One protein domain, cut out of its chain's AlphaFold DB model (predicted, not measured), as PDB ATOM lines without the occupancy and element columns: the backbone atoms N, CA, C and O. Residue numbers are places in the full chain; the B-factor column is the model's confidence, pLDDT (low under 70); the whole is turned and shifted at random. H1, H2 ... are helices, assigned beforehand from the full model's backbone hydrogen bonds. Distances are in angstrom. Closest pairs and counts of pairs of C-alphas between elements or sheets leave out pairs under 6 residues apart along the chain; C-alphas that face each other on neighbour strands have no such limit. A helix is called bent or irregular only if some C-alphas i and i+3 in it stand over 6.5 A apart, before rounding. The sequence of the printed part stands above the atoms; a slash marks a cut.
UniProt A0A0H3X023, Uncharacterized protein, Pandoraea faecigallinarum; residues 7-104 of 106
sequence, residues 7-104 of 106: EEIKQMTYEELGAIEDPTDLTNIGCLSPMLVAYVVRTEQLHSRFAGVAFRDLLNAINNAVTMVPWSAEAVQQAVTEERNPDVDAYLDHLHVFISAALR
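Overview. This is residues 7 to 104 of the 106 residues of an uncharacterized protein of Pandoraea faecigallinarum (UniProt A0A0H3X023). The longest helix, H7, kinked partway along, bridges the side of a rounded globule of crossed helices, its first part packing on H6 and its last part on H5. H3 runs through the core, and H1, H5 and H6 pack on it from different sides, with the short helix H2 just before it in the chain and the short helix H4 just after it. The printed part has 98 residues with seven named helices, H1 to H7 in chain order, and no named strand; the class is all helix. It is compact, with a radius of gyration of the C-alphas of 12.0 A and spans of 32 by 28 by 24 A.

Along the chain. H7, residues 86 to 102, is 24.1 A from first to last C-alpha, from C-alpha 86 at (52.333, 27.045, 33.107) to C-alpha 102 at (45.441, 46.728, 20.955). It has a kink of 37 degrees near residue 95; it is neither bent nor irregular, but only just: C-alphas 94 and 97 are 6.2 A apart. H3, residues 32 to 42, is 15.6 A long, and H5, residues 55 to 65, is 15.2 A long. H6, residues 73 to 79, measures 10.0 A and H2, residues 23 to 28, 8.6 A. The shortest are H1, residues 14 to 18, 6.0 A, with C-alpha 14 at (54.893, 47.959, 37.891), and H4, residues 46 to 50, 5.5 A.

Arrangement. H7 touches H5 with residues 95 to 102 alone, about perpendicular at 82 degrees; the closest C-alphas, of Ala 61 and Ile 99, are 5.1 A apart. With residues 87 to 91 alone it touches H6, about perpendicular at 90 degrees, the closest C-alphas being those of Ala 75 and Val 88, 4.9 A. H7 and the hub, H3, are near each other. H3 touches H5 at a steep tilt of 54 degrees, opposite ways, closest at the C-alphas of Ser 33 and Leu 59, 5.2 A. It touches H6 at a steep tilt of 39 degrees, the same way, with the C-alphas of Tyr 39 and Ala 79 closest at 5.6 A. H1 touches H3, the C-alphas of Gly 18 and Ala 38 closest at 4.7 A. H2 and H3 only just touch, only at the corner, with 3 pairs of C-alphas within 8 A, the closest those of Leu 26 and Met 35, 5.6 A. H4 is close to but not clearly touching H3, the C-alphas of Val 40 and Leu 46 being closest at 5.0 A. Among the pairs that stay apart are H1 and H7, and H2 and H5. Every O i to N i+4 pair is within hydrogen-bond range in H1 to H6; in H7 11 of 13 are.

Size, cuts and confidence. The two C-alphas farthest apart, those of Asp 22 and Arg 104, are 33.0 A apart. The printed part has no cut and no long link. Mean pLDDT of the printed part is 86.4, and no printed residue is under 70.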
ATOM      1  N   GLU A   7      41.113  52.480  39.459       87.44
ATOM      2  CA  GLU A   7      41.650  53.811  39.151       87.44
ATOM      3  C   GLU A   7      42.879  54.161  39.993       87.44
ATOM      4  O   GLU A   7      43.799  54.779  39.461       87.44
ATOM      5  N   GLU A   8      42.939  53.728  41.255       88.50
ATOM      6  CA  GLU A   8      44.149  53.858  42.079       88.50
ATOM      7  C   GLU A   8      45.293  53.032  41.497       88.50
ATOM      8  O   GLU A   8      46.405  53.533  41.360       88.50
ATOM      9  N   ILE A   9      45.001  51.807  41.054       89.56
ATOM     10  CA  ILE A   9      46.003  50.945  40.425       89.56
ATOM     11  C   ILE A   9      46.570  51.578  39.172       89.56
ATOM     12  O   ILE A   9      47.776  51.564  39.007       89.56
ATOM     13  N   LYS A  10      45.755  52.197  38.313       88.56
ATOM     14  CA  LYS A  10      46.243  52.863  37.090       88.56
ATOM     15  C   LYS A  10      47.249  53.991  37.340       88.56
ATOM     16  O   LYS A  10      47.904  54.398  36.381       88.56
ATOM     17  N   GLN A  11      47.331  54.513  38.564       89.75
ATOM     18  CA  GLN A  11      48.325  55.514  38.962       89.75
ATOM     19  C   GLN A  11      49.607  54.896  39.538       89.75
ATOM     20  O   GLN A  11      50.566  55.628  39.764       89.75
ATOM     21  N   MET A  12      49.630  53.582  39.766       92.25
ATOM     22  CA  MET A  12      50.792  52.851  40.265       92.25
ATOM     23  C   MET A  12      51.800  52.544  39.155       92.25
ATOM     24  O   MET A  12      51.519  52.600  37.953       92.25
ATOM     25  N   THR A  13      52.990  52.169  39.591       91.94
ATOM     26  CA  THR A  13      54.056  51.575  38.794       91.94
ATOM     27  C   THR A  13      53.969  50.046  38.798       91.94
ATOM     28  O   THR A  13      53.277  49.431  39.612       91.94
ATOM     29  N   TYR A  14      54.724  49.414  37.897       91.50
ATOM     30  CA  TYR A  14      54.893  47.959  37.891       91.50
ATOM     31  C   TYR A  14      55.424  47.425  39.228       91.50
ATOM     32  O   TYR A  14      54.956  46.391  39.694       91.50
ATOM     33  N   GLU A  15      56.372  48.135  39.841       88.69
ATOM     34  CA  GLU A  15      56.993  47.752  41.113       88.69
ATOM     35  C   GLU A  15      55.990  47.828  42.270       88.69
ATOM     36  O   GLU A  15      55.857  46.871  43.030       88.69
ATOM     37  N   GLU A  16      55.224  48.920  42.357       91.25
ATOM     38  CA  GLU A  16      54.188  49.096  43.384       91.25
ATOM     39  C   GLU A  16      53.092  48.031  43.283       91.25
ATOM     40  O   GLU A  16      52.679  47.483  44.302       91.25
ATOM     41  N   LEU A  17      52.655  47.692  42.065       89.75
ATOM     42  CA  LEU A  17      51.678  46.624  41.862       89.75
ATOM     43  C   LEU A  17      52.263  45.243  42.212       89.75
ATOM     44  O   LEU A  17      51.589  44.418  42.831       89.75
ATOM     45  N   GLY A  18      53.516  44.982  41.828       86.25
ATOM     46  CA  GLY A  18      54.215  43.736  42.145       86.25
ATOM     47  C   GLY A  18      54.339  43.498  43.650       86.25
ATOM     48  O   GLY A  18      54.168  42.362  44.095       86.25
ATOM     49  N   ALA A  19      54.532  44.572  44.423       88.44
ATOM     50  CA  ALA A  19      54.694  44.560  45.876       88.44
ATOM     51  C   ALA A  19      53.399  44.306  46.681       88.44
ATOM     52  O   ALA A  19      53.461  44.224  47.905       88.44
ATOM     53  N   ILE A  20      52.224  44.186  46.045       86.25
ATOM     54  CA  ILE A  20      50.955  43.912  46.750       86.25
ATOM     55  C   ILE A  20      50.892  42.450  47.210       86.25
ATOM     56  O   ILE A  20      50.317  41.608  46.531       86.25
ATOM     57  N   GLU A  21      51.468  42.123  48.361       74.94
ATOM     58  CA  GLU A  21      51.597  40.733  48.828       74.94
ATOM     59  C   GLU A  21      50.263  39.976  48.957       74.94
ATOM     60  O   GLU A  21      50.252  38.766  48.765       74.94
ATOM     61  N   ASP A  22      49.140  40.652  49.238       79.69
ATOM     62  CA  ASP A  22      47.843  39.995  49.453       79.69
ATOM     63  C   ASP A  22      47.084  39.720  48.128       79.69
ATOM     64  O   ASP A  22      46.585  40.650  47.480       79.69
ATOM     65  N   PRO A  23      46.887  38.441  47.739       73.38
ATOM     66  CA  PRO A  23      45.987  38.023  46.654       73.38
ATOM     67  C   PRO A  23      44.582  38.629  46.718       73.38
ATOM     68  O   PRO A  23      43.921  38.849  45.698       73.38
ATOM     69  N   THR A  24      44.096  38.850  47.936       77.88
ATOM     70  CA  THR A  24      42.748  39.327  48.229       77.88
ATOM     71  C   THR A  24      42.579  40.771  47.780       77.88
ATOM     72  O   THR A  24      41.526  41.135  47.261       77.88
ATOM     73  N   ASP A  25      43.626  41.588  47.894       81.19
ATOM     74  CA  ASP A  25      43.610  42.966  47.408       81.19
ATOM     75  C   ASP A  25      43.514  43.005  45.880       81.19
ATOM     76  O   ASP A  25      42.724  43.779  45.340       81.19
ATOM     77  N   LEU A  26      44.226  42.105  45.190       78.12
ATOM     78  CA  LEU A  26      44.210  41.996  43.729       78.12
ATOM     79  C   LEU A  26      42.885  41.440  43.169       78.12
ATOM     80  O   LEU A  26      42.402  41.875  42.122       78.12
ATOM     81  N   THR A  27      42.265  40.495  43.871       79.19
ATOM     82  CA  THR A  27      40.976  39.905  43.465       79.19
ATOM     83  C   THR A  27      39.790  40.824  43.761       79.19
ATOM     84  O   THR A  27      38.836  40.875  42.981       79.19
ATOM     85  N   ASN A  28      39.854  41.615  44.838       81.56
ATOM     86  CA  ASN A  28      38.778  42.523  45.244       81.56
ATOM     87  C   ASN A  28      38.550  43.709  44.294       81.56
ATOM     88  O   ASN A  28      37.479  44.316  44.336       81.56
ATOM     89  N   ILE A  29      39.514  44.035  43.428       81.81
ATOM     90  CA  ILE A  29      39.368  45.102  42.423       81.81
ATOM     91  C   ILE A  29      38.314  44.738  41.366       81.81
ATOM     92  O   ILE A  29      37.772  45.622  40.701       81.81
ATOM     93  N   GLY A  30      38.022  43.445  41.181       77.44
ATOM     94  CA  GLY A  30      37.074  42.970  40.169       77.44
ATOM     95  C   GLY A  30      37.567  43.137  38.728       77.44
ATOM     96  O   GLY A  30      36.783  42.988  37.794       77.44
ATOM     97  N   CYS A  31      38.855  43.443  38.538       82.94
ATOM     98  CA  CYS A  31      39.515  43.503  37.237       82.94
ATOM     99  C   CYS A  31      40.652  42.483  37.195       82.94
ATOM    100  O   CYS A  31      41.396  42.337  38.159       82.94
ATOM    101  N   LEU A  32      40.816  41.816  36.055       86.19
ATOM    102  CA  LEU A  32      41.836  40.779  35.874       86.19
ATOM    103  C   LEU A  32      43.200  41.345  35.474       86.19
ATOM    104  O   LEU A  32      44.226  40.718  35.725       86.19
ATOM    105  N   SER A  33      43.228  42.531  34.860       90.38
ATOM    106  CA  SER A  33      44.483  43.130  34.409       90.38
ATOM    107  C   SER A  33      45.489  43.388  35.534       90.38
ATOM    108  O   SER A  33      46.644  43.022  35.331       90.38
ATOM    109  N   PRO A  34      45.125  43.898  36.731       90.94
ATOM    110  CA  PRO A  34      46.095  44.058  37.812       90.94
ATOM    111  C   PRO A  34      46.661  42.721  38.290       90.94
ATOM    112  O   PRO A  34      47.860  42.615  38.508       90.94
ATOM    113  N   MET A  35      45.829  41.679  38.386       90.06
ATOM    114  CA  MET A  35      46.283  40.337  38.767       90.06
ATOM    115  C   MET A  35      47.317  39.792  37.779       90.06
ATOM    116  O   MET A  35      48.395  39.359  38.174       90.06
ATOM    117  N   LEU A  36      47.015  39.858  36.480       90.19
ATOM    118  CA  LEU A  36      47.914  39.362  35.439       90.19
ATOM    119  C   LEU A  36      49.205  40.178  35.339       90.19
ATOM    120  O   LEU A  36      50.269  39.604  35.113       90.19
ATOM    121  N   VAL A  37      49.133  41.501  35.522       92.00
ATOM    122  CA  VAL A  37      50.335  42.345  35.534       92.00
ATOM    123  C   VAL A  37      51.187  42.065  36.776       92.00
ATOM    124  O   VAL A  37      52.398  41.911  36.640       92.00
ATOM    125  N   ALA A  38      50.584  41.921  37.960       91.06
ATOM    126  CA  ALA A  38      51.302  41.546  39.178       91.06
ATOM    127  C   ALA A  38      52.022  40.198  39.010       91.06
ATOM    128  O   ALA A  38      53.208  40.092  39.321       91.06
ATOM    129  N   TYR A  39      51.347  39.203  38.427       91.50
ATOM    130  CA  TYR A  39      51.934  37.898  38.126       91.50
ATOM    131  C   TYR A  39      53.175  38.004  37.227       91.50
ATOM    132  O   TYR A  39      54.229  37.459  37.560       91.50
ATOM    133  N   VAL A  40      53.104  38.729  36.101       91.88
ATOM    134  CA  VAL A  40      54.266  38.855  35.197       91.88
ATOM    135  C   VAL A  40      55.396  39.693  35.787       91.88
ATOM    136  O   VAL A  40      56.544  39.504  35.396       91.88
ATOM    137  N   VAL A  41      55.102  40.602  36.720       91.44
ATOM    138  CA  VAL A  41      56.134  41.328  37.471       91.44
ATOM    139  C   VAL A  41      56.843  40.381  38.439       91.44
ATOM    140  O   VAL A  41      58.064  40.269  38.380       91.44
ATOM    141  N   ARG A  42      56.091  39.648  39.270       89.88
ATOM    142  CA  ARG A  42      56.635  38.725  40.287       89.88
ATOM    143  C   ARG A  42      57.427  37.570  39.701       89.88
ATOM    144  O   ARG A  42      58.416  37.142  40.276       89.88
ATOM    145  N   THR A  43      57.001  37.086  38.541       90.38
ATOM    146  CA  THR A  43      57.671  35.993  37.829       90.38
ATOM    147  C   THR A  43      58.758  36.482  36.866       90.38
ATOM    148  O   THR A  43      59.251  35.700  36.055       90.38
ATOM    149  N   GLU A  44      59.120  37.771  36.924       90.44
ATOM    150  CA  GLU A  44      60.153  38.415  36.095       90.44
ATOM    151  C   GLU A  44      59.902  38.321  34.572       90.44
ATOM    152  O   GLU A  44      60.803  38.476  33.746       90.44
ATOM    153  N   GLN A  45      58.649  38.111  34.164       91.44
ATOM    154  CA  GLN A  45      58.244  37.961  32.764       91.44
ATOM    155  C   GLN A  45      57.863  39.284  32.087       91.44
ATOM    156  O   GLN A  45      57.683  39.320  30.868       91.44
ATOM    157  N   LEU A  46      57.727  40.383  32.838       90.44
ATOM    158  CA  LEU A  46      57.284  41.668  32.290       90.44
ATOM    159  C   LEU A  46      58.148  42.118  31.102       90.44
ATOM    160  O   LEU A  46      57.621  42.452  30.043       90.44
ATOM    161  N   HIS A  47      59.472  42.096  31.266       88.25
ATOM    162  CA  HIS A  47      60.403  42.562  30.238       88.25
ATOM    163  C   HIS A  47      60.438  41.646  29.013       88.25
ATOM    164  O   HIS A  47      60.598  42.136  27.902       88.25
ATOM    165  N   SER A  48      60.275  40.332  29.178       90.25
ATOM    166  CA  SER A  48      60.283  39.403  28.042       90.25
ATOM    167  C   SER A  48      58.978  39.442  27.244       90.25
ATOM    168  O   SER A  48      59.002  39.213  26.037       90.25
ATOM    169  N   ARG A  49      57.847  39.760  27.892       88.12
ATOM    170  CA  ARG A  49      56.510  39.733  27.277       88.12
ATOM    171  C   ARG A  49      55.999  41.097  26.817       88.12
ATOM    172  O   ARG A  49      55.293  41.168  25.817       88.12
ATOM    173  N   PHE A  50      56.313  42.168  27.542       88.75
ATOM    174  CA  PHE A  50      55.697  43.490  27.364       88.75
ATOM    175  C   PHE A  50      56.732  44.627  27.413       88.75
ATOM    176  O   PHE A  50      56.461  45.707  27.939       88.75
ATOM    177  N   ALA A  51      57.929  44.386  26.866       87.75
ATOM    178  CA  ALA A  51      59.009  45.370  26.818       87.75
ATOM    179  C   ALA A  51      58.544  46.726  26.260       87.75
ATOM    180  O   ALA A  51      57.986  46.801  25.166       87.75
ATOM    181  N   GLY A  52      58.825  47.804  26.997       86.19
ATOM    182  CA  GLY A  52      58.572  49.175  26.546       86.19
ATOM    183  C   GLY A  52      57.098  49.595  26.510       86.19
ATOM    184  O   GLY A  52      56.804  50.688  26.030       86.19
ATOM    185  N   VAL A  53      56.176  48.767  27.011       89.94
ATOM    186  CA  VAL A  53      54.757  49.123  27.126       89.94
ATOM    187  C   VAL A  53      54.537  49.925  28.408       89.94
ATOM    188  O   VAL A  53      55.037  49.562  29.471       89.94
ATOM    189  N   ALA A  54      53.782  51.022  28.329       90.81
ATOM    190  CA  ALA A  54      53.416  51.784  29.517       90.81
ATOM    191  C   ALA A  54      52.411  51.004  30.378       90.81
ATOM    192  O   ALA A  54      51.467  50.404  29.862       90.81
ATOM    193  N   PHE A  55      52.566  51.075  31.701       91.38
ATOM    194  CA  PHE A  55      51.744  50.342  32.671       91.38
ATOM    195  C   PHE A  55      50.236  50.489  32.436       91.38
ATOM    196  O   PHE A  55      49.511  49.502  32.305       91.38
ATOM    197  N   ARG A  56      49.768  51.734  32.304       90.56
ATOM    198  CA  ARG A  56      48.356  52.041  32.051       90.56
ATOM    199  C   ARG A  56      47.853  51.443  30.736       90.56
ATOM    200  O   ARG A  56      46.723  50.959  30.685       90.56
ATOM    201  N   ASP A  57      48.670  51.481  29.689       91.31
ATOM    202  CA  ASP A  57      48.298  50.956  28.375       91.31
ATOM    203  C   ASP A  57      48.233  49.432  28.405       91.31
ATOM    204  O   ASP A  57      47.289  48.853  27.870       91.31
ATOM    205  N   LEU A  58      49.157  48.784  29.120       91.94
ATOM    206  CA  LEU A  58      49.121  47.342  29.332       91.94
ATOM    207  C   LEU A  58      47.862  46.914  30.095       91.94
ATOM    208  O   LEU A  58      47.193  45.971  29.672       91.94
ATOM    209  N   LEU A  59      47.495  47.616  31.173       92.38
ATOM    210  CA  LEU A  59      46.268  47.318  31.920       92.38
ATOM    211  C   LEU A  59      45.022  47.399  31.029       92.38
ATOM    212  O   LEU A  59      44.182  46.497  31.044       92.38
ATOM    213  N   ASN A  60      44.912  48.454  30.220       90.88
ATOM    214  CA  ASN A  60      43.786  48.628  29.303       90.88
ATOM    215  C   ASN A  60      43.786  47.569  28.191       90.88
ATOM    216  O   ASN A  60      42.736  47.014  27.870       90.88
ATOM    217  N   ALA A  61      44.953  47.259  27.621       91.38
ATOM    218  CA  ALA A  61      45.089  46.249  26.579       91.38
ATOM    219  C   ALA A  61      44.712  44.854  27.093       91.38
ATOM    220  O   ALA A  61      43.986  44.132  26.411       91.38
ATOM    221  N   ILE A  62      45.124  44.498  28.315       91.38
ATOM    222  CA  ILE A  62      44.718  43.247  28.962       91.38
ATOM    223  C   ILE A  62      43.211  43.248  29.223       91.38
ATOM    224  O   ILE A  62      42.556  42.278  28.864       91.38
ATOM    225  N   ASN A  63      42.640  44.328  29.775       89.62
ATOM    226  CA  ASN A  63      41.191  44.427  29.995       89.62
ATOM    227  C   ASN A  63      40.386  44.214  28.708       89.62
ATOM    228  O   ASN A  63      39.355  43.553  28.740       89.62
ATOM    229  N   ASN A  64      40.865  44.728  27.576       88.81
ATOM    230  CA  ASN A  64      40.230  44.481  26.285       88.81
ATOM    231  C   ASN A  64      40.437  43.030  25.828       88.81
ATOM    232  O   ASN A  64      39.487  42.377  25.400       88.81
ATOM    233  N   ALA A  65      41.653  42.494  25.950       88.94
ATOM    234  CA  ALA A  65      41.989  41.139  25.519       88.94
ATOM    235  C   ALA A  65      41.218  40.051  26.288       88.94
ATOM    236  O   ALA A  65      40.745  39.095  25.675       88.94
ATOM    237  N   VAL A  66      41.010  40.213  27.601       87.75
ATOM    238  CA  VAL A  66      40.246  39.244  28.414       87.75
ATOM    239  C   VAL A  66      38.764  39.175  28.031       87.75
ATOM    240  O   VAL A  66      38.107  38.190  28.348       87.75
ATOM    241  N   THR A  67      38.223  40.168  27.312       86.06
ATOM    242  CA  THR A  67      36.862  40.070  26.744       86.06
ATOM    243  C   THR A  67      36.788  39.147  25.525       86.06
ATOM    244  O   THR A  67      35.709  38.663  25.189       86.06
ATOM    245  N   MET A  68      37.927  38.889  24.875       86.62
ATOM    246  CA  MET A  68      38.025  38.098  23.644       86.62
ATOM    247  C   MET A  68      38.459  36.652  23.902       86.62
ATOM    248  O   MET A  68      38.231  35.787  23.059       86.62
ATOM    249  N   VAL A  69      39.080  36.378  25.055       83.06
ATOM    250  CA  VAL A  69      39.596  35.052  25.416       83.06
ATOM    251  C   VAL A  69      38.869  34.539  26.662       83.06
ATOM    252  O   VAL A  69      39.047  35.118  27.737       83.06
ATOM    253  N   PRO A  70      38.075  33.454  26.558       79.56
ATOM    254  CA  PRO A  70      37.354  32.907  27.699       79.56
ATOM    255  C   PRO A  70      38.317  32.496  28.813       79.56
ATOM    256  O   PRO A  70      39.394  31.949  28.574       79.56
ATOM    257  N   TRP A  71      37.909  32.796  30.040       73.50
ATOM    258  CA  TRP A  71      38.754  32.687  31.219       73.50
ATOM    259  C   TRP A  71      38.813  31.256  31.784       73.50
ATOM    260  O   TRP A  71      37.781  30.589  31.872       73.50
ATOM    261  N   SER A  72      39.993  30.815  32.248       74.25
ATOM    262  CA  SER A  72      40.156  29.591  33.056       74.25
ATOM    263  C   SER A  72      40.196  29.932  34.547       74.25
ATOM    264  O   SER A  72      41.133  30.576  35.018       74.25
ATOM    265  N   ALA A  73      39.190  29.500  35.314       75.94
ATOM    266  CA  ALA A  73      39.113  29.767  36.757       75.94
ATOM    267  C   ALA A  73      40.380  29.321  37.513       75.94
ATOM    268  O   ALA A  73      40.816  30.006  38.438       75.94
ATOM    269  N   GLU A  74      41.000  28.230  37.063       78.69
ATOM    270  CA  GLU A  74      42.256  27.705  37.599       78.69
ATOM    271  C   GLU A  74      43.403  28.702  37.390       78.69
ATOM    272  O   GLU A  74      44.091  29.047  38.347       78.69
ATOM    273  N   ALA A  75      43.537  29.287  36.196       77.38
ATOM    274  CA  ALA A  75      44.561  30.295  35.926       77.38
ATOM    275  C   ALA A  75      44.399  31.562  36.797       77.38
ATOM    276  O   ALA A  75      45.397  32.154  37.191       77.38
ATOM    277  N   VAL A  76      43.175  31.970  37.176       74.69
ATOM    278  CA  VAL A  76      42.975  33.120  38.103       74.69
ATOM    279  C   VAL A  76      43.509  32.812  39.490       74.69
ATOM    280  O   VAL A  76      44.145  33.662  40.106       74.69
ATOM    281  N   GLN A  77      43.242  31.600  39.979       77.50
ATOM    282  CA  GLN A  77      43.685  31.184  41.305       77.50
ATOM    283  C   GLN A  77      45.204  31.051  41.359       77.50
ATOM    284  O   GLN A  77      45.805  31.315  42.393       77.50
ATOM    285  N   GLN A  78      45.829  30.678  40.244       83.06
ATOM    286  CA  GLN A  78      47.279  30.555  40.154       83.06
ATOM    287  C   GLN A  78      47.963  31.911  39.915       83.06
ATOM    288  O   GLN A  78      49.039  32.148  40.454       83.06
ATOM    289  N   ALA A  79      47.325  32.843  39.199       82.00
ATOM    290  CA  ALA A  79      47.886  34.167  38.912       82.00
ATOM    291  C   ALA A  79      48.080  35.049  40.159       82.00
ATOM    292  O   ALA A  79      48.839  36.011  40.115       82.00
ATOM    293  N   VAL A  80      47.405  34.749  41.271       76.94
ATOM    294  CA  VAL A  80      47.627  35.466  42.536       76.94
ATOM    295  C   VAL A  80      48.786  34.916  43.363       76.94
ATOM    296  O   VAL A  80      49.178  35.540  44.347       76.94
ATOM    297  N   THR A  81      49.323  33.757  42.990       77.94
ATOM    298  CA  THR A  81      50.474  33.167  43.672       77.94
ATOM    299  C   THR A  81      51.772  33.826  43.203       77.94
ATOM    300  O   THR A  81      51.838  34.415  42.124       77.94
ATOM    301  N   GLU A  82      52.815  33.746  44.025       77.00
ATOM    302  CA  GLU A  82      54.158  34.221  43.659       77.00
ATOM    303  C   GLU A  82      54.927  33.203  42.800       77.00
ATOM    304  O   GLU A  82      56.029  33.480  42.330       77.00
ATOM    305  N   GLU A  83      54.349  32.022  42.573       85.75
ATOM    306  CA  GLU A  83      54.974  30.949  41.816       85.75
ATOM    307  C   GLU A  83      54.572  30.999  40.343       85.75
ATOM    308  O   GLU A  83      53.414  31.197  39.973       85.75
ATOM    309  N   ARG A  84      55.557  30.771  39.473       87.75
ATOM    310  CA  ARG A  84      55.318  30.677  38.038       87.75
ATOM    311  C   ARG A  84      54.499  29.427  37.724       87.75
ATOM    312  O   ARG A  84      54.907  28.314  38.047       87.75
ATOM    313  N   ASN A  85      53.391  29.616  37.020       90.75
ATOM    314  CA  ASN A  85      52.451  28.569  36.668       90.75
ATOM    315  C   ASN A  85      52.287  28.457  35.132       90.75
ATOM    316  O   ASN A  85      52.032  29.461  34.459       90.75
ATOM    317  N   PRO A  86      52.408  27.245  34.555       89.44
ATOM    318  CA  PRO A  86      52.333  27.045  33.107       89.44
ATOM    319  C   PRO A  86      50.954  27.360  32.505       89.44
ATOM    320  O   PRO A  86      50.889  27.792  31.356       89.44
ATOM    321  N   ASP A  87      49.862  27.197  33.256       88.69
ATOM    322  CA  ASP A  87      48.506  27.492  32.774       88.69
ATOM    323  C   ASP A  87      48.272  29.003  32.670       88.69
ATOM    324  O   ASP A  87      47.647  29.485  31.721       88.69
ATOM    325  N   VAL A  88      48.827  29.771  33.615       89.50
ATOM    326  CA  VAL A  88      48.807  31.241  33.565       89.50
ATOM    327  C   VAL A  88      49.662  31.743  32.404       89.50
ATOM    328  O   VAL A  88      49.235  32.627  31.663       89.50
ATOM    329  N   ASP A  89      50.838  31.148  32.198       91.31
ATOM    330  CA  ASP A  89      51.720  31.482  31.077       91.31
ATOM    331  C   ASP A  89      51.052  31.202  29.721       91.31
ATOM    332  O   ASP A  89      51.079  32.065  28.843       91.31
ATOM    333  N   ALA A  90      50.399  30.046  29.562       89.88
ATOM    334  CA  ALA A  90      49.666  29.699  28.344       89.88
ATOM    335  C   ALA A  90      48.485  30.650  28.094       89.88
ATOM    336  O   ALA A  90      48.219  31.058  26.960       89.88
ATOM    337  N   TYR A  91      47.788  31.056  29.158       89.12
ATOM    338  CA  TYR A  91      46.726  32.048  29.055       89.12
ATOM    339  C   TYR A  91      47.267  33.420  28.618       89.12
ATOM    340  O   TYR A  91      46.698  34.062  27.732       89.12
ATOM    341  N   LEU A  92      48.402  33.852  29.175       90.25
ATOM    342  CA  LEU A  92      49.092  35.074  28.758       90.25
ATOM    343  C   LEU A  92      49.564  35.008  27.302       90.25
ATOM    344  O   LEU A  92      49.465  36.012  26.598       90.25
ATOM    345  N   ASP A  93      50.028  33.849  26.830       90.75
ATOM    346  CA  ASP A  93      50.403  33.636  25.427       90.75
ATOM    347  C   ASP A  93      49.197  33.809  24.492       90.75
ATOM    348  O   ASP A  93      49.296  34.482  23.462       90.75
ATOM    349  N   HIS A  94      48.029  33.285  24.873       89.12
ATOM    350  CA  HIS A  94      46.788  33.499  24.122       89.12
ATOM    351  C   HIS A  94      46.367  34.973  24.110       89.12
ATOM    352  O   HIS A  94      45.992  35.503  23.061       89.12
ATOM    353  N   LEU A  95      46.458  35.662  25.252       88.56
ATOM    354  CA  LEU A  95      46.147  37.089  25.340       88.56
ATOM    355  C   LEU A  95      47.119  37.954  24.533       88.56
ATOM    356  O   LEU A  95      46.711  38.988  24.003       88.56
ATOM    357  N   HIS A  96      48.386  37.549  24.420       87.62
ATOM    358  CA  HIS A  96      49.442  38.345  23.798       87.62
ATOM    359  C   HIS A  96      49.108  38.755  22.355       87.62
ATOM    360  O   HIS A  96      49.431  39.872  21.945       87.62
ATOM    361  N   VAL A  97      48.395  37.907  21.606       88.00
ATOM    362  CA  VAL A  97      47.926  38.211  20.241       88.00
ATOM    363  C   VAL A  97      46.984  39.421  20.229       88.00
ATOM    364  O   VAL A  97      47.137  40.325  19.403       88.00
ATOM    365  N   PHE A  98      46.042  39.478  21.173       89.31
ATOM    366  CA  PHE A  98      45.053  40.554  21.285       89.31
ATOM    367  C   PHE A  98      45.643  41.816  21.916       89.31
ATOM    368  O   PHE A  98      45.366  42.920  21.451       89.31
ATOM    369  N   ILE A  99      46.502  41.659  22.927       88.94
ATOM    370  CA  ILE A  99      47.230  42.766  23.561       88.94
ATOM    371  C   ILE A  99      48.099  43.473  22.519       88.94
ATOM    372  O   ILE A  99      48.029  44.690  22.376       88.94
ATOM    373  N   SER A 100      48.862  42.714  21.729       86.19
ATOM    374  CA  SER A 100      49.707  43.272  20.670       86.19
ATOM    375  C   SER A 100      48.896  44.004  19.602       86.19
ATOM    376  O   SER A 100      49.358  45.012  19.076       86.19
ATOM    377  N   ALA A 101      47.695  43.522  19.272       85.00
ATOM    378  CA  ALA A 101      46.799  44.219  18.354       85.00
ATOM    379  C   ALA A 101      46.270  45.535  18.953       85.00
ATOM    380  O   ALA A 101      46.215  46.534  18.244       85.00
ATOM    381  N   ALA A 102      45.940  45.548  20.248       85.06
ATOM    382  CA  ALA A 102      45.441  46.728  20.955       85.06
ATOM    383  C   ALA A 102      46.515  47.806  21.198       85.06
ATOM    384  O   ALA A 102      46.179  48.979  21.317       85.06
ATOM    385  N   LEU A 103      47.792  47.418  21.279       84.19
ATOM    386  CA  LEU A 103      48.919  48.325  21.526       84.19
ATOM    387  C   LEU A 103      49.554  48.899  20.248       84.19
ATOM    388  O   LEU A 103      50.426  49.762  20.339       84.19
ATOM    389  N   ARG A 104      49.165  48.433  19.053       75.56
ATOM    390  CA  ARG A 104      49.683  49.008  17.802       75.56
ATOM    391  C   ARG A 104      49.100  50.408  17.587       75.56
ATOM    392  O   ARG A 104      47.883  50.562  17.672       75.56
TER     393      ARG A 104